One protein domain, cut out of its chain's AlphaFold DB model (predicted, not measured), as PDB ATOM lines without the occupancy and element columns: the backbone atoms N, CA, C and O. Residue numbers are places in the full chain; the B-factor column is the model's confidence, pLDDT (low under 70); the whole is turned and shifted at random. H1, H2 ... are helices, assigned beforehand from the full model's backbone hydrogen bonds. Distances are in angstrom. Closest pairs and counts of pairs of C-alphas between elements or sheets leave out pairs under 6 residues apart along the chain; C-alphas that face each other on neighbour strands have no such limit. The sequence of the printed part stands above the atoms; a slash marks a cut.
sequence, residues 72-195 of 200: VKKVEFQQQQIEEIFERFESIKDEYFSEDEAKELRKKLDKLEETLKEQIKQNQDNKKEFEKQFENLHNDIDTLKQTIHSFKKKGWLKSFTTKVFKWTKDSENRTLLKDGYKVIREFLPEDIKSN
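This is residues 72 to 195 of the 200 residues of an uncharacterized protein of Flavobacterium sp. Leaf82 (UniProt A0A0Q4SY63). Four helices, H2 to H5, form an up-and-down bundle, with H1 slanting away from H4 and its residues 72 to 77 sticking out. The 124 printed residues hold six named helices, H1 to H6 in order, and no named strand: all helix. The whole is compact, with a radius of gyration of the C-alphas of 14.9 A, spanning 44 by 39 by 23 A.

H1, residues 72 to 91, touches the hub H4, residues 153 to 169, closest at C-alphas 89 and 154, 6.2 A. H2, residues 99 to 123, and H3, residues 127 to 147, form a hairpin, closest at C-alphas 106 and 145, 5.8 A. H5, residues 177 to 186, touches H2, closest at C-alphas 116 and 180, 6.4 A. H6, residues 190 to 193, only just touches H1, with 3 pairs of C-alphas within 8 A. Each O i to N i+4 pair is within hydrogen-bond range in H2, H3 and H4, against 12 of 16 in H1 and 4 of 6 in H5; H6 is too short.

H1, 30.3 A long, begins at C-alpha 72 (308.996, 326.121, 270.783). H2 is 36.3 A long. H6 ends at C-alpha 193 (281.764, 324.609, 278.222).

The printed part has no cut and no long link. Low pLDDT, under 70, includes residues 168 to 195.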
ATOM      1  N   VAL A  72     309.054 325.619 269.403       63.06
ATOM      2  CA  VAL A  72     308.996 326.121 270.783       63.06
ATOM      3  C   VAL A  72     307.815 327.075 270.945       63.06
ATOM      4  O   VAL A  72     307.003 326.861 271.838       63.06
ATOM      5  N   LYS A  73     307.597 328.001 269.999       65.19
ATOM      6  CA  LYS A  73     306.398 328.865 269.996       65.19
ATOM      7  C   LYS A  73     305.089 328.078 269.974       65.19
ATOM      8  O   LYS A  73     304.131 328.442 270.648       65.19
ATOM      9  N   LYS A  74     305.019 326.999 269.186       66.69
ATOM     10  CA  LYS A  74     303.815 326.157 269.110       66.69
ATOM     11  C   LYS A  74     303.548 325.437 270.434       66.69
ATOM     12  O   LYS A  74     302.385 325.310 270.810       66.69
ATOM     13  N   VAL A  75     304.602 324.988 271.116       71.12
ATOM     14  CA  VAL A  75     304.516 324.349 272.435       71.12
ATOM     15  C   VAL A  75     304.136 325.366 273.512       71.12
ATOM     16  O   VAL A  75     303.226 325.093 274.285       71.12
ATOM     17  N   GLU A  76     304.735 326.556 273.524       70.88
ATOM     18  CA  GLU A  76     304.375 327.631 274.462       70.88
ATOM     19  C   GLU A  76     302.919 328.068 274.291       70.88
ATOM     20  O   GLU A  76     302.176 328.153 275.264       70.88
ATOM     21  N   PHE A  77     302.460 328.244 273.051       73.56
ATOM     22  CA  PHE A  77     301.062 328.566 272.767       73.56
ATOM     23  C   PHE A  77     300.102 327.445 273.200       73.56
ATOM     24  O   PHE A  77     298.998 327.705 273.672       73.56
ATOM     25  N   GLN A  78     300.505 326.178 273.052       69.12
ATOM     26  CA  GLN A  78     299.743 325.040 273.576       69.12
ATOM     27  C   GLN A  78     299.677 325.057 275.102       69.12
ATOM     28  O   GLN A  78     298.608 324.821 275.660       69.12
ATOM     29  N   GLN A  79     300.802 325.341 275.755       74.38
ATOM     30  CA  GLN A  79     300.904 325.398 277.204       74.38
ATOM     31  C   GLN A  79     300.040 326.529 277.774       74.38
ATOM     32  O   GLN A  79     299.276 326.285 278.702       74.38
ATOM     33  N   GLN A  80     300.060 327.712 277.153       78.06
ATOM     34  CA  GLN A  80     299.210 328.843 277.538       78.06
ATOM     35  C   GLN A  80     297.716 328.514 277.438       78.06
ATOM     36  O   GLN A  80     296.976 328.762 278.382       78.06
ATOM     37  N   GLN A  81     297.266 327.876 276.349       70.56
ATOM     38  CA  GLN A  81     295.859 327.459 276.233       70.56
ATOM     39  C   GLN A  81     295.450 326.465 277.325       70.56
ATOM     40  O   GLN A  81     294.323 326.502 277.812       70.56
ATOM     41  N   ILE A  82     296.351 325.559 277.709       72.19
ATOM     42  CA  ILE A  82     296.096 324.603 278.789       72.19
ATOM     43  C   ILE A  82     296.042 325.328 280.141       72.19
ATOM     44  O   ILE A  82     295.155 325.043 280.944       72.19
ATOM     45  N   GLU A  83     296.949 326.273 280.381       76.50
ATOM     46  CA  GLU A  83     297.002 327.068 281.611       76.50
ATOM     47  C   GLU A  83     295.762 327.948 281.793       76.50
ATOM     48  O   GLU A  83     295.161 327.909 282.865       76.50
ATOM     49  N   GLU A  84     295.285 328.619 280.744       74.88
ATOM     50  CA  GLU A  84     294.027 329.381 280.775       74.88
ATOM     51  C   GLU A  84     292.815 328.502 281.121       74.88
ATOM     52  O   GLU A  84     291.890 328.927 281.820       74.88
ATOM     53  N   ILE A  85     292.794 327.249 280.648       70.12
ATOM     54  CA  ILE A  85     291.749 326.299 281.045       70.12
ATOM     55  C   ILE A  85     291.943 325.883 282.509       70.12
ATOM     56  O   ILE A  85     290.968 325.702 283.241       70.12
ATOM     57  N   PHE A  86     293.189 325.759 282.966       73.75
ATOM     58  CA  PHE A  86     293.503 325.351 284.331       73.75
ATOM     59  C   PHE A  86     293.176 326.399 285.385       73.75
ATOM     60  O   PHE A  86     292.738 326.017 286.471       73.75
ATOM     61  N   GLU A  87     293.314 327.682 285.070       77.31
ATOM     62  CA  GLU A  87     292.884 328.775 285.944       77.31
ATOM     63  C   GLU A  87     291.380 328.710 286.236       77.31
ATOM     64  O   GLU A  87     290.938 328.976 287.351       77.31
ATOM     65  N   ARG A  88     290.571 328.244 285.281       67.94
ATOM     66  CA  ARG A  88     289.117 328.087 285.466       67.94
ATOM     67  C   ARG A  88     288.763 326.945 286.406       67.94
ATOM     68  O   ARG A  88     287.689 326.952 286.997       67.94
ATOM     69  N   PHE A  89     289.665 325.980 286.579       69.12
ATOM     70  CA  PHE A  89     289.509 324.922 287.570       69.12
ATOM     71  C   PHE A  89     289.844 325.384 288.997       69.12
ATOM     72  O   PHE A  89     289.640 324.607 289.930       69.12
ATOM     73  N   GLU A  90     290.357 326.603 289.210       70.06
ATOM     74  CA  GLU A  90     290.628 327.127 290.559       70.06
ATOM     75  C   GLU A  90     289.353 327.307 291.394       70.06
ATOM     76  O   GLU A  90     289.397 327.157 292.613       70.06
ATOM     77  N   SER A  91     288.206 327.556 290.755       69.19
ATOM     78  CA  SER A  91     286.908 327.672 291.435       69.19
ATOM     79  C   SER A  91     286.318 326.324 291.869       69.19
ATOM     80  O   SER A  91     285.383 326.290 292.675       69.19
ATOM     81  N   ILE A  92     286.851 325.204 291.366       70.56
ATOM     82  CA  ILE A  92     286.371 323.864 291.704       70.56
ATOM     83  C   ILE A  92     286.960 323.432 293.042       70.56
ATOM     84  O   ILE A  92     288.167 323.514 293.276       70.56
ATOM     85  N   LYS A  93     286.096 322.902 293.912       73.25
ATOM     86  CA  LYS A  93     286.511 322.338 295.197       73.25
ATOM     87  C   LYS A  93     287.534 321.224 294.989       73.25
ATOM     88  O   LYS A  93     287.316 320.287 294.220       73.25
ATOM     89  N   ASP A  94     288.636 321.312 295.723       80.06
ATOM     90  CA  ASP A  94     289.713 320.324 295.701       80.06
ATOM     91  C   ASP A  94     289.363 319.092 296.559       80.06
ATOM     92  O   ASP A  94     290.013 318.777 297.555       80.06
ATOM     93  N   GLU A  95     288.279 318.416 296.185       83.38
ATOM     94  CA  GLU A  95     287.733 317.227 296.843       83.38
ATOM     95  C   GLU A  95     287.841 315.992 295.939       83.38
ATOM     96  O   GLU A  95     288.107 316.103 294.742       83.38
ATOM     97  N   TYR A  96     287.657 314.799 296.500       82.12
ATOM     98  CA  TYR A  96     287.579 313.560 295.724       82.12
ATOM     99  C   TYR A  96     286.173 313.364 295.153       82.12
ATOM    100  O   TYR A  96     285.199 313.899 295.684       82.12
ATOM    101  N   PHE A  97     286.058 312.583 294.079       80.50
ATOM    102  CA  PHE A  97     284.753 312.116 293.616       80.50
ATOM    103  C   PHE A  97     284.138 311.163 294.643       80.50
ATOM    104  O   PHE A  97     284.820 310.283 295.174       80.50
ATOM    105  N   SER A  98     282.842 311.318 294.894       84.44
ATOM    106  CA  SER A  98     282.047 310.300 295.582       84.44
ATOM    107  C   SER A  98     281.940 309.024 294.735       84.44
ATOM    108  O   SER A  98     282.190 309.044 293.529       84.44
ATOM    109  N   GLU A  99     281.561 307.896 295.343       82.62
ATOM    110  CA  GLU A  99     281.394 306.641 294.594       82.62
ATOM    111  C   GLU A  99     280.349 306.743 293.477       82.62
ATOM    112  O   GLU A  99     280.555 306.192 292.392       82.62
ATOM    113  N   ASP A 100     279.249 307.454 293.725       80.88
ATOM    114  CA  ASP A 100     278.184 307.626 292.738       80.88
ATOM    115  C   ASP A 100     278.643 308.519 291.581       80.88
ATOM    116  O   ASP A 100     278.469 308.143 290.419       80.88
ATOM    117  N   GLU A 101     279.329 309.631 291.878       77.25
ATOM    118  CA  GLU A 101     279.948 310.481 290.853       77.25
ATOM    119  C   GLU A 101     280.975 309.692 290.034       77.25
ATOM    120  O   GLU A 101     280.975 309.764 288.810       77.25
ATOM    121  N   ALA A 102     281.827 308.899 290.687       80.44
ATOM    122  CA  ALA A 102     282.844 308.093 290.022       80.44
ATOM    123  C   ALA A 102     282.233 307.026 289.099       80.44
ATOM    124  O   ALA A 102     282.705 306.831 287.975       80.44
ATOM    125  N   LYS A 103     281.162 306.350 289.539       81.94
ATOM    126  CA  LYS A 103     280.407 305.398 288.710       81.94
ATOM    127  C   LYS A 103     279.765 306.079 287.512       81.94
ATOM    128  O   LYS A 103     279.813 305.532 286.410       81.94
ATOM    129  N   GLU A 104     279.159 307.243 287.715       81.50
ATOM    130  CA  GLU A 104     278.566 308.014 286.628       81.50
ATOM    131  C   GLU A 104     279.643 308.433 285.620       81.50
ATOM    132  O   GLU A 104     279.483 308.213 284.421       81.50
ATOM    133  N   LEU A 105     280.779 308.939 286.100       81.12
ATOM    134  CA  LEU A 105     281.902 309.365 285.270       81.12
ATOM    135  C   LEU A 105     282.489 308.205 284.451       81.12
ATOM    136  O   LEU A 105     282.788 308.379 283.275       81.12
ATOM    137  N   ARG A 106     282.598 307.002 285.029       84.00
ATOM    138  CA  ARG A 106     283.038 305.801 284.298       84.00
ATOM    139  C   ARG A 106     282.095 305.448 283.155       84.00
ATOM    140  O   ARG A 106     282.558 305.315 282.030       84.00
ATOM    141  N   LYS A 107     280.783 305.411 283.414       84.06
ATOM    142  CA  LYS A 107     279.775 305.170 282.366       84.06
ATOM    143  C   LYS A 107     279.841 306.219 281.257       84.06
ATOM    144  O   LYS A 107     279.673 305.909 280.082       84.06
ATOM    145  N   LYS A 108     280.076 307.475 281.638       81.44
ATOM    146  CA  LYS A 108     280.258 308.593 280.711       81.44
ATOM    147  C   LYS A 108     281.502 308.399 279.832       81.44
ATOM    148  O   LYS A 108     281.408 308.557 278.618       81.44
ATOM    149  N   LEU A 109     282.626 307.981 280.420       83.56
ATOM    150  CA  LEU A 109     283.854 307.644 279.692       83.56
ATOM    151  C   LEU A 109     283.684 306.428 278.772       83.56
ATOM    152  O   LEU A 109     284.192 306.462 277.659       83.56
ATOM    153  N   ASP A 110     282.953 305.393 279.198       84.50
ATOM    154  CA  ASP A 110     282.634 304.230 278.353       84.50
ATOM    155  C   ASP A 110     281.842 304.661 277.110       84.50
ATOM    156  O   ASP A 110     282.187 304.315 275.984       84.50
ATOM    157  N   LYS A 111     280.813 305.497 277.300       83.00
ATOM    158  CA  LYS A 111     280.009 306.023 276.190       83.00
ATOM    159  C   LYS A 111     280.838 306.894 275.241       83.00
ATOM    160  O   LYS A 111     280.650 306.838 274.024       83.00
ATOM    161  N   LEU A 112     281.740 307.708 275.790       81.00
ATOM    162  CA  LEU A 112     282.659 308.525 275.002       81.00
ATOM    163  C   LEU A 112     283.583 307.642 274.154       81.00
ATOM    164  O   LEU A 112     283.752 307.903 272.967       81.00
ATOM    165  N   GLU A 113     284.134 306.584 274.745       84.06
ATOM    166  CA  GLU A 113     284.994 305.618 274.062       84.06
ATOM    167  C   GLU A 113     284.287 304.951 272.883       84.06
ATOM    168  O   GLU A 113     284.839 304.914 271.784       84.06
ATOM    169  N   GLU A 114     283.057 304.470 273.083       83.94
ATOM    170  CA  GLU A 114     282.272 303.855 272.010       83.94
ATOM    171  C   GLU A 114     281.971 304.843 270.885       83.94
ATOM    172  O   GLU A 114     282.171 304.526 269.712       83.94
ATOM    173  N   THR A 115     281.573 306.068 271.235       78.44
ATOM    174  CA  THR A 115     281.253 307.108 270.248       78.44
ATOM    175  C   THR A 115     282.475 307.453 269.397       78.44
ATOM    176  O   THR A 115     282.400 307.509 268.169       78.44
ATOM    177  N   LEU A 116     283.630 307.641 270.039       76.44
ATOM    178  CA  LEU A 116     284.876 307.935 269.344       76.44
ATOM    179  C   LEU A 116     285.354 306.738 268.511       76.44
ATOM    180  O   LEU A 116     285.800 306.921 267.382       76.44
ATOM    181  N   LYS A 117     285.203 305.506 269.006       80.38
ATOM    182  CA  LYS A 117     285.514 304.283 268.251       80.38
ATOM    183  C   LYS A 117     284.705 304.182 266.962       80.38
ATOM    184  O   LYS A 117     285.261 303.838 265.919       80.38
ATOM    185  N   GLU A 118     283.406 304.463 267.023       77.62
ATOM    186  CA  GLU A 118     282.540 304.472 265.844       77.62
ATOM    187  C   GLU A 118     282.962 305.552 264.844       77.62
ATOM    188  O   GLU A 118     283.053 305.268 263.650       77.62
ATOM    189  N   GLN A 119     283.312 306.746 265.326       71.81
ATOM    190  CA  GLN A 119     283.791 307.842 264.480       71.81
ATOM    191  C   GLN A 119     285.129 307.528 263.800       71.81
ATOM    192  O   GLN A 119     285.268 307.780 262.603       71.81
ATOM    193  N   ILE A 120     286.096 306.945 264.517       71.50
ATOM    194  CA  ILE A 120     287.376 306.509 263.930       71.50
ATOM    195  C   ILE A 120     287.107 305.415 262.881       71.50
ATOM    196  O   ILE A 120     287.657 305.457 261.782       71.50
ATOM    197  N   LYS A 121     286.191 304.476 263.164       73.62
ATOM    198  CA  LYS A 121     285.846 303.379 262.245       73.62
ATOM    199  C   LYS A 121     285.198 303.872 260.950       73.62
ATOM    200  O   LYS A 121     285.413 303.268 259.906       73.62
ATOM    201  N   GLN A 122     284.387 304.926 261.012       70.81
ATOM    202  CA  GLN A 122     283.685 305.475 259.846       70.81
ATOM    203  C   GLN A 122     284.587 306.285 258.907       70.81
ATOM    204  O   GLN A 122     284.236 306.462 257.745       70.81
ATOM    205  N   ASN A 123     285.728 306.771 259.391       64.62
ATOM    206  CA  ASN A 123     286.552 307.747 258.678       64.62
ATOM    207  C   ASN A 123     287.944 307.227 258.276       64.62
ATOM    208  O   ASN A 123     288.693 307.959 257.631       64.62
ATOM    209  N   GLN A 124     288.316 305.998 258.649       65.75
ATOM    210  CA  GLN A 124     289.602 305.408 258.268       65.75
ATOM    211  C   GLN A 124     289.451 304.137 257.437       65.75
ATOM    212  O   GLN A 124     289.022 303.093 257.927       65.75
ATOM    213  N   ASP A 125     289.943 304.201 256.200       62.09
ATOM    214  CA  ASP A 125     290.056 303.044 255.305       62.09
ATOM    215  C   ASP A 125     291.274 302.156 255.631       62.09
ATOM    216  O   ASP A 125     291.349 300.995 255.220       62.09
ATOM    217  N   ASN A 126     292.250 302.673 256.390       70.69
ATOM    218  CA  ASN A 126     293.474 301.952 256.735       70.69
ATOM    219  C   ASN A 126     293.385 301.298 258.122       70.69
ATOM    220  O   ASN A 126     293.598 301.937 259.152       70.69
ATOM    221  N   LYS A 127     293.153 299.981 258.135       72.94
ATOM    222  CA  LYS A 127     292.992 299.166 259.351       72.94
ATOM    223  C   LYS A 127     294.133 299.312 260.374       72.94
ATOM    224  O   LYS A 127     293.874 299.256 261.570       72.94
ATOM    225  N   LYS A 128     295.383 299.496 259.928       74.94
ATOM    226  CA  LYS A 128     296.536 299.613 260.843       74.94
ATOM    227  C   LYS A 128     296.577 300.949 261.583       74.94
ATOM    228  O   LYS A 128     296.941 300.975 262.754       74.94
ATOM    229  N   GLU A 129     296.210 302.035 260.909       70.44
ATOM    230  CA  GLU A 129     296.143 303.352 261.548       70.44
ATOM    231  C   GLU A 129     294.958 303.404 262.524       70.44
ATOM    232  O   GLU A 129     295.102 303.895 263.642       70.44
ATOM    233  N   PHE A 130     293.850 302.747 262.159       72.06
ATOM    234  CA  PHE A 130     292.677 302.573 263.016       72.06
ATOM    235  C   PHE A 130     293.007 301.867 264.325       72.06
ATOM    236  O   PHE A 130     292.672 302.366 265.397       72.06
ATOM    237  N   GLU A 131     293.681 300.718 264.255       77.62
ATOM    238  CA  GLU A 131     294.035 299.948 265.450       77.62
ATOM    239  C   GLU A 131     294.930 300.763 266.389       77.62
ATOM    240  O   GLU A 131     294.670 300.818 267.588       77.62
ATOM    241  N   LYS A 132     295.917 301.477 265.840       81.00
ATOM    242  CA  LYS A 132     296.841 302.304 266.621       81.00
ATOM    243  C   LYS A 132     296.148 303.502 267.279       81.00
ATOM    244  O   LYS A 132     296.403 303.798 268.447       81.00
ATOM    245  N   GLN A 133     295.286 304.211 266.552       74.56
ATOM    246  CA  GLN A 133     294.549 305.352 267.102       74.56
ATOM    247  C   GLN A 133     293.537 304.910 268.156       74.56
ATOM    248  O   GLN A 133     293.448 305.526 269.221       74.56
ATOM    249  N   PHE A 134     292.825 303.813 267.895       81.50
ATOM    250  CA  PHE A 134     291.893 303.236 268.850       81.50
ATOM    251  C   PHE A 134     292.603 302.764 270.123       81.50
ATOM    252  O   PHE A 134     292.132 303.058 271.217       81.50
ATOM    253  N   GLU A 135     293.753 302.100 270.007       85.00
ATOM    254  CA  GLU A 135     294.539 301.659 271.164       85.00
ATOM    255  C   GLU A 135     295.026 302.848 272.005       85.00
ATOM    256  O   GLU A 135     294.895 302.845 273.229       85.00
ATOM    257  N   ASN A 136     295.515 303.914 271.364       83.56
ATOM    258  CA  ASN A 136     295.916 305.137 272.063       83.56
ATOM    259  C   ASN A 136     294.747 305.788 272.813       83.56
ATOM    260  O   ASN A 136     294.905 306.197 273.966       83.56
ATOM    261  N   LEU A 137     293.580 305.875 272.171       84.12
ATOM    262  CA  LEU A 137     292.375 306.417 272.784       84.12
ATOM    263  C   LEU A 137     291.906 305.549 273.959       84.12
ATOM    264  O   LEU A 137     291.617 306.080 275.031       84.12
ATOM    265  N   HIS A 138     291.863 304.230 273.767       87.50
ATOM    266  CA  HIS A 138     291.486 303.263 274.792       87.50
ATOM    267  C   HIS A 138     292.387 303.392 276.020       87.50
ATOM    268  O   HIS A 138     291.893 303.554 277.130       87.50
ATOM    269  N   ASN A 139     293.706 303.434 275.819       88.00
ATOM    270  CA  ASN A 139     294.673 303.611 276.901       88.00
ATOM    271  C   ASN A 139     294.484 304.949 277.633       88.00
ATOM    272  O   ASN A 139     294.569 305.014 278.864       88.00
ATOM    273  N   ASP A 140     294.209 306.032 276.898       86.50
ATOM    274  CA  ASP A 140     293.955 307.340 277.496       86.50
ATOM    275  C   ASP A 140     292.669 307.342 278.343       86.50
ATOM    276  O   ASP A 140     292.672 307.892 279.450       86.50
ATOM    277  N   ILE A 141     291.603 306.700 277.861       86.00
ATOM    278  CA  ILE A 141     290.322 306.567 278.563       86.00
ATOM    279  C   ILE A 141     290.426 305.618 279.762       86.00
ATOM    280  O   ILE A 141     289.907 305.937 280.833       86.00
ATOM    281  N   ASP A 142     291.125 304.493 279.640       88.12
ATOM    282  CA  ASP A 142     291.324 303.560 280.748       88.12
ATOM    283  C   ASP A 142     292.142 304.206 281.872       88.12
ATOM    284  O   ASP A 142     291.752 304.167 283.042       88.12
ATOM    285  N   THR A 143     293.191 304.959 281.518       87.69
ATOM    286  CA  THR A 143     293.934 305.787 282.481       87.69
ATOM    287  C   THR A 143     292.998 306.748 283.221       87.69
ATOM    288  O   THR A 143     293.088 306.899 284.442       87.69
ATOM    289  N   LEU A 144     292.072 307.400 282.510       86.00
ATOM    290  CA  LEU A 144     291.094 308.287 283.138       86.00
ATOM    291  C   LEU A 144     290.179 307.519 284.095       86.00
ATOM    292  O   LEU A 144     289.988 307.989 285.211       86.00
ATOM    293  N   LYS A 145     289.683 306.330 283.726       86.50
ATOM    294  CA  LYS A 145     288.818 305.491 284.583       86.50
ATOM    295  C   LYS A 145     289.524 305.021 285.858       86.50
ATOM    296  O   LYS A 145     288.910 304.988 286.934       86.50
ATOM    297  N   GLN A 146     290.802 304.659 285.744       85.69
ATOM    298  CA  GLN A 146     291.629 304.211 286.865       85.69
ATOM    299  C   GLN A 146     291.985 305.362 287.816       85.69
ATOM    300  O   GLN A 146     292.021 305.176 289.030       85.69
ATOM    301  N   THR A 147     292.193 306.571 287.288       85.00
ATOM    302  CA  THR A 147     292.626 307.733 288.085       85.00
ATOM    303  C   THR A 147     291.495 308.462 288.817       85.00
ATOM    304  O   THR A 147     291.798 309.254 289.706       85.00
ATOM    305  N   ILE A 148     290.214 308.172 288.533       83.44
ATOM    306  CA  ILE A 148     289.044 308.826 289.171       83.44
ATOM    307  C   ILE A 148     289.104 308.805 290.702       83.44
ATOM    308  O   ILE A 148     288.799 309.807 291.339       83.44
ATOM    309  N   HIS A 149     289.486 307.678 291.304       77.69
ATOM    310  CA  HIS A 149     289.542 307.557 292.766       77.69
ATOM    311  C   HIS A 149     290.878 308.011 293.357       77.69
ATOM    312  O   HIS A 149     290.953 308.347 294.536       77.69
ATOM    313  N   SER A 150     291.933 308.025 292.544       78.31
ATOM    314  CA  SER A 150     293.281 308.388 292.982       78.31
ATOM    315  C   SER A 150     293.492 309.898 292.974       78.31
ATOM    316  O   SER A 150     294.302 310.415 293.744       78.31
ATOM    317  N   PHE A 151     292.796 310.617 292.090       80.75
ATOM    318  CA  PHE A 151     292.944 312.057 291.911       80.75
ATOM    319  C   PHE A 151     291.753 312.810 292.500       80.75
ATOM    320  O   PHE A 151     290.606 312.373 292.444       80.75
ATOM    321  N   LYS A 152     292.032 314.002 293.025       83.44
ATOM    322  CA  LYS A 152     290.992 314.976 293.358       83.44
ATOM    323  C   LYS A 152     290.342 315.499 292.077       83.44
ATOM    324  O   LYS A 152     291.003 315.546 291.035       83.44
ATOM    325  N   LYS A 153     289.088 315.954 292.155       80.06
ATOM    326  CA  LYS A 153     288.276 316.453 291.030       80.06
ATOM    327  C   LYS A 153     289.058 317.408 290.132       80.06
ATOM    328  O   LYS A 153     289.117 317.211 288.923       80.06
ATOM    329  N   LYS A 154     289.748 318.380 290.733       80.56
ATOM    330  CA  LYS A 154     290.592 319.352 290.028       80.56
ATOM    331  C   LYS A 154     291.740 318.695 289.255       80.56
ATOM    332  O   LYS A 154     291.924 318.970 288.075       80.56
ATOM    333  N   GLY A 155     292.502 317.807 289.895       80.25
ATOM    334  CA  GLY A 155     293.615 317.098 289.252       80.25
ATOM    335  C   GLY A 155     293.154 316.150 288.145       80.25
ATOM    336  O   GLY A 155     293.781 316.061 287.091       80.25
ATOM    337  N   TRP A 156     292.019 315.486 288.356       84.56
ATOM    338  CA  TRP A 156     291.418 314.612 287.359       84.56
ATOM    339  C   TRP A 156     290.925 315.392 286.137       84.56
ATOM    340  O   TRP A 156     291.242 315.021 285.010       84.56
ATOM    341  N   LEU A 157     290.232 316.517 286.345       80.31
ATOM    342  CA  LEU A 157     289.764 317.379 285.257       80.31
ATOM    343  C   LEU A 157     290.924 317.955 284.439       80.31
ATOM    344  O   LEU A 157     290.844 317.973 283.214       80.31
ATOM    345  N   LYS A 158     292.035 318.329 285.088       81.00
ATOM    346  CA  LYS A 158     293.267 318.710 284.380       81.00
ATOM    347  C   LYS A 158     293.749 317.588 283.458       81.00
ATOM    348  O   LYS A 158     293.996 317.830 282.279       81.00
ATOM    349  N   SER A 159     293.819 316.356 283.968       82.56
ATOM    350  CA  SER A 159     294.217 315.183 283.177       82.56
ATOM    351  C   SER A 159     293.267 314.922 282.002       82.56
ATOM    352  O   SER A 159     293.721 314.691 280.879       82.56
ATOM    353  N   PHE A 160     291.957 315.021 282.243       82.88
ATOM    354  CA  PHE A 160     290.925 314.873 281.220       82.88
ATOM    355  C   PHE A 160     291.088 315.907 280.103       82.88
ATOM    356  O   PHE A 160     291.206 315.536 278.937       82.88
ATOM    357  N   THR A 161     291.184 317.192 280.446       76.19
ATOM    358  CA  THR A 161     291.350 318.277 279.471       76.19
ATOM    359  C   THR A 161     292.630 318.131 278.653       76.19
ATOM    360  O   THR A 161     292.589 318.317 277.439       76.19
ATOM    361  N   THR A 162     293.758 317.758 279.266       79.88
ATOM    362  CA  THR A 162     295.008 317.544 278.521       79.88
ATOM    363  C   THR A 162     294.878 316.405 277.507       79.88
ATOM    364  O   THR A 162     295.337 316.541 276.372       79.88
ATOM    365  N   LYS A 163     294.223 315.297 277.878       82.75
ATOM    366  CA  LYS A 163     293.972 314.174 276.959       82.75
ATOM    367  C   LYS A 163     293.013 314.568 275.834       82.75
ATOM    368  O   LYS A 163     293.316 314.313 274.675       82.75
ATOM    369  N   VAL A 164     291.935 315.288 276.148       76.88
ATOM    370  CA  VAL A 164     291.010 315.852 275.152       76.88
ATOM    371  C   VAL A 164     291.738 316.748 274.154       76.88
ATOM    372  O   VAL A 164     291.569 316.599 272.947       76.88
ATOM    373  N   PHE A 165     292.575 317.659 274.644       73.94
ATOM    374  CA  PHE A 165     293.325 318.581 273.797       73.94
ATOM    375  C   PHE A 165     294.340 317.858 272.900       73.94
ATOM    376  O   PHE A 165     294.555 318.243 271.750       73.94
ATOM    377  N   LYS A 166     294.944 316.776 273.405       76.94
ATOM    378  CA  LYS A 166     295.795 315.882 272.613       76.94
ATOM    379  C   LYS A 166     294.994 315.213 271.496       76.94
ATOM    380  O   LYS A 166     295.455 315.218 270.359       76.94
ATOM    381  N   TRP A 167     293.802 314.692 271.790       75.56
ATOM    382  CA  TRP A 167     292.946 314.068 270.780       75.56
ATOM    383  C   TRP A 167     292.575 315.064 269.675       75.56
ATOM    384  O   TRP A 167     292.730 314.740 268.502       75.56
ATOM    385  N   THR A 168     292.167 316.291 270.023       68.31
ATOM    386  CA  THR A 168     291.703 317.302 269.050       68.31
ATOM    387  C   THR A 168     292.811 317.922 268.201       68.31
ATOM    388  O   THR A 168     292.531 318.424 267.110       68.31
ATOM    389  N   LYS A 169     294.063 317.917 268.672       64.06
ATOM    390  CA  LYS A 169     295.203 318.459 267.917       64.06
ATOM    391  C   LYS A 169     295.855 317.479 266.956       64.06
ATOM    392  O   LYS A 169     296.607 317.941 266.094       64.06
ATOM    393  N   ASP A 170     295.583 316.185 267.073       63.97
ATOM    394  CA  ASP A 170     296.050 315.228 266.079       63.97
ATOM    395  C   ASP A 170     295.316 315.498 264.757       63.97
ATOM    396  O   ASP A 170     294.086 315.462 264.698       63.97
ATOM    397  N   SER A 171     296.043 315.872 263.700       50.44
ATOM    398  CA  SER A 171     295.447 316.394 262.459       50.44
ATOM    399  C   SER A 171     294.568 315.376 261.733       50.44
ATOM    400  O   SER A 171     293.652 315.778 261.022       50.44
ATOM    401  N   GLU A 172     294.813 314.083 261.951       54.78
ATOM    402  CA  GLU A 172     293.978 312.983 261.453       54.78
ATOM    403  C   GLU A 172     292.689 312.807 262.275       54.78
ATOM    404  O   GLU A 172     291.676 312.369 261.740       54.78
ATOM    405  N   ASN A 173     292.689 313.242 263.540       52.00
ATOM    406  CA  ASN A 173     291.532 313.197 264.436       52.00
ATOM    407  C   ASN A 173     290.685 314.471 264.389       52.00
ATOM    408  O   ASN A 173     289.575 314.494 264.909       52.00
ATOM    409  N   ARG A 174     291.181 315.554 263.791       51.47
ATOM    410  CA  ARG A 174     290.527 316.870 263.833       51.47
ATOM    411  C   ARG A 174     289.194 316.904 263.078       51.47
ATOM    412  O   ARG A 174     288.274 317.595 263.501       51.47
ATOM    413  N   THR A 175     289.072 316.135 261.995       51.41
ATOM    414  CA  THR A 175     287.806 315.884 261.283       51.41
ATOM    415  C   THR A 175     286.907 314.903 262.038       51.41
ATOM    416  O   THR A 175     285.706 315.138 262.105       51.41
ATOM    417  N   LEU A 176     287.478 313.872 262.678       52.50
ATOM    418  CA  LEU A 176     286.754 312.895 263.517       52.50
ATOM    419  C   LEU A 176     286.090 313.559 264.728       52.50
ATOM    420  O   LEU A 176     284.959 313.264 265.100       52.50
ATOM    421  N   LEU A 177     286.818 314.487 265.340       54.38
ATOM    422  CA  LEU A 177     286.470 315.114 266.601       54.38
ATOM    423  C   LEU A 177     285.698 316.413 266.427       54.38
ATOM    424  O   LEU A 177     285.416 317.032 267.437       54.38
ATOM    425  N   LYS A 178     285.305 316.852 265.226       54.47
ATOM    426  CA  LYS A 178     284.318 317.946 265.135       54.47
ATOM    427  C   LYS A 178     282.981 317.520 265.749       54.47
ATOM    428  O   LYS A 178     282.421 318.246 266.570       54.47
ATOM    429  N   ASP A 179     282.553 316.293 265.464       51.34
ATOM    430  CA  ASP A 179     281.370 315.693 266.087       51.34
ATOM    431  C   ASP A 179     281.684 315.151 267.491       51.34
ATOM    432  O   ASP A 179     280.894 315.322 268.422       51.34
ATOM    433  N   GLY A 180     282.874 314.569 267.683       52.94
ATOM    434  CA  GLY A 180     283.359 314.132 268.996       52.94
ATOM    435  C   GLY A 180     283.552 315.275 270.003       52.94
ATOM    436  O   GLY A 180     283.347 315.079 271.193       52.94
ATOM    437  N   TYR A 181     283.865 316.495 269.562       58.88
ATOM    438  CA  TYR A 181     284.050 317.676 270.412       58.88
ATOM    439  C   TYR A 181     282.748 318.101 271.077       58.88
ATOM    440  O   TYR A 181     282.752 318.451 272.252       58.88
ATOM    441  N   LYS A 182     281.620 318.006 270.368       61.28
ATOM    442  CA  LYS A 182     280.296 318.246 270.951       61.28
ATOM    443  C   LYS A 182     280.005 317.248 272.074       61.28
ATOM    444  O   LYS A 182     279.565 317.642 273.150       61.28
ATOM    445  N   VAL A 183     280.348 315.983 271.845       59.38
ATOM    446  CA  VAL A 183     280.209 314.894 272.818       59.38
ATOM    447  C   VAL A 183     281.144 315.113 274.014       59.38
ATOM    448  O   VAL A 183     280.708 315.050 275.156       59.38
ATOM    449  N   ILE A 184     282.407 315.475 273.785       64.12
ATOM    450  CA  ILE A 184     283.386 315.791 274.837       64.12
ATOM    451  C   ILE A 184     282.972 317.036 275.640       64.12
ATOM    452  O   ILE A 184     283.124 317.057 276.861       64.12
ATOM    453  N   ARG A 185     282.413 318.059 274.984       65.19
ATOM    454  CA  ARG A 185     281.909 319.280 275.627       65.19
ATOM    455  C   ARG A 185     280.723 318.982 276.535       65.19
ATOM    456  O   ARG A 185     280.626 319.596 277.589       65.19
ATOM    457  N   GLU A 186     279.862 318.022 276.198       65.06
ATOM    458  CA  GLU A 186     278.792 317.564 277.098       65.06
ATOM    459  C   GLU A 186     279.328 316.947 278.398       65.06
ATOM    460  O   GLU A 186     278.670 317.051 279.434       65.06
ATOM    461  N   PHE A 187     280.531 316.365 278.361       61.28
ATOM    462  CA  PHE A 187     281.184 315.750 279.518       61.28
ATOM    463  C   PHE A 187     281.958 316.727 280.407       61.28
ATOM    464  O   PHE A 187     282.380 316.346 281.501       61.28
ATOM    465  N   LEU A 188     282.132 317.978 279.977       63.78
ATOM    466  CA  LEU A 188     282.802 319.003 280.769       63.78
ATOM    467  C   LEU A 188     281.818 319.750 281.681       63.78
ATOM    468  O   LEU A 188     280.657 319.926 281.313       63.78
ATOM    469  N   PRO A 189     282.259 320.220 282.862       57.78
ATOM    470  CA  PRO A 189     281.473 321.123 283.702       57.78
ATOM    471  C   PRO A 189     280.990 322.359 282.923       57.78
ATOM    472  O   PRO A 189     281.740 322.903 282.110       57.78
ATOM    473  N   GLU A 190     279.759 322.818 283.179       56.28
ATOM    474  CA  GLU A 190     279.129 323.969 282.490       56.28
ATOM    475  C   GLU A 190     280.004 325.232 282.504       56.28
ATOM    476  O   GLU A 190     280.111 325.931 281.496       56.28
ATOM    477  N   ASP A 191     280.733 325.460 283.600       51.00
ATOM    478  CA  ASP A 191     281.651 326.595 283.776       51.00
ATOM    479  C   ASP A 191     282.796 326.626 282.742       51.00
ATOM    480  O   ASP A 191     283.430 327.656 282.516       51.00
ATOM    481  N   ILE A 192     283.050 325.494 282.083       51.75
ATOM    482  CA  ILE A 192     284.162 325.268 281.151       51.75
ATOM    483  C   ILE A 192     283.655 325.159 279.721       51.75
ATOM    484  O   ILE A 192     284.342 325.580 278.790       51.75
ATOM    485  N   LYS A 193     282.419 324.674 279.535       58.62
ATOM    486  CA  LYS A 193     281.764 324.609 278.222       58.62
ATOM    487  C   LYS A 193     281.748 325.961 277.515       58.62
ATOM    488  O   LYS A 193     281.793 325.983 276.291       58.62
ATOM    489  N   SER A 194     281.690 327.066 278.250       51.44
ATOM    490  CA  SER A 194     281.614 328.431 277.716       51.44
ATOM    491  C   SER A 194     282.922 328.972 277.121       51.44
ATOM    492  O   SER A 194     282.898 330.036 276.513       51.44
ATOM    493  N   ASN A 195     284.059 328.289 277.300       43.25
ATOM    494  CA  ASN A 195     285.370 328.894 277.043       43.25
ATOM    495  C   ASN A 195     286.413 327.992 276.390       43.25
ATOM    496  O   ASN A 195     287.553 328.412 276.188       43.25
TER     497      ASN A 195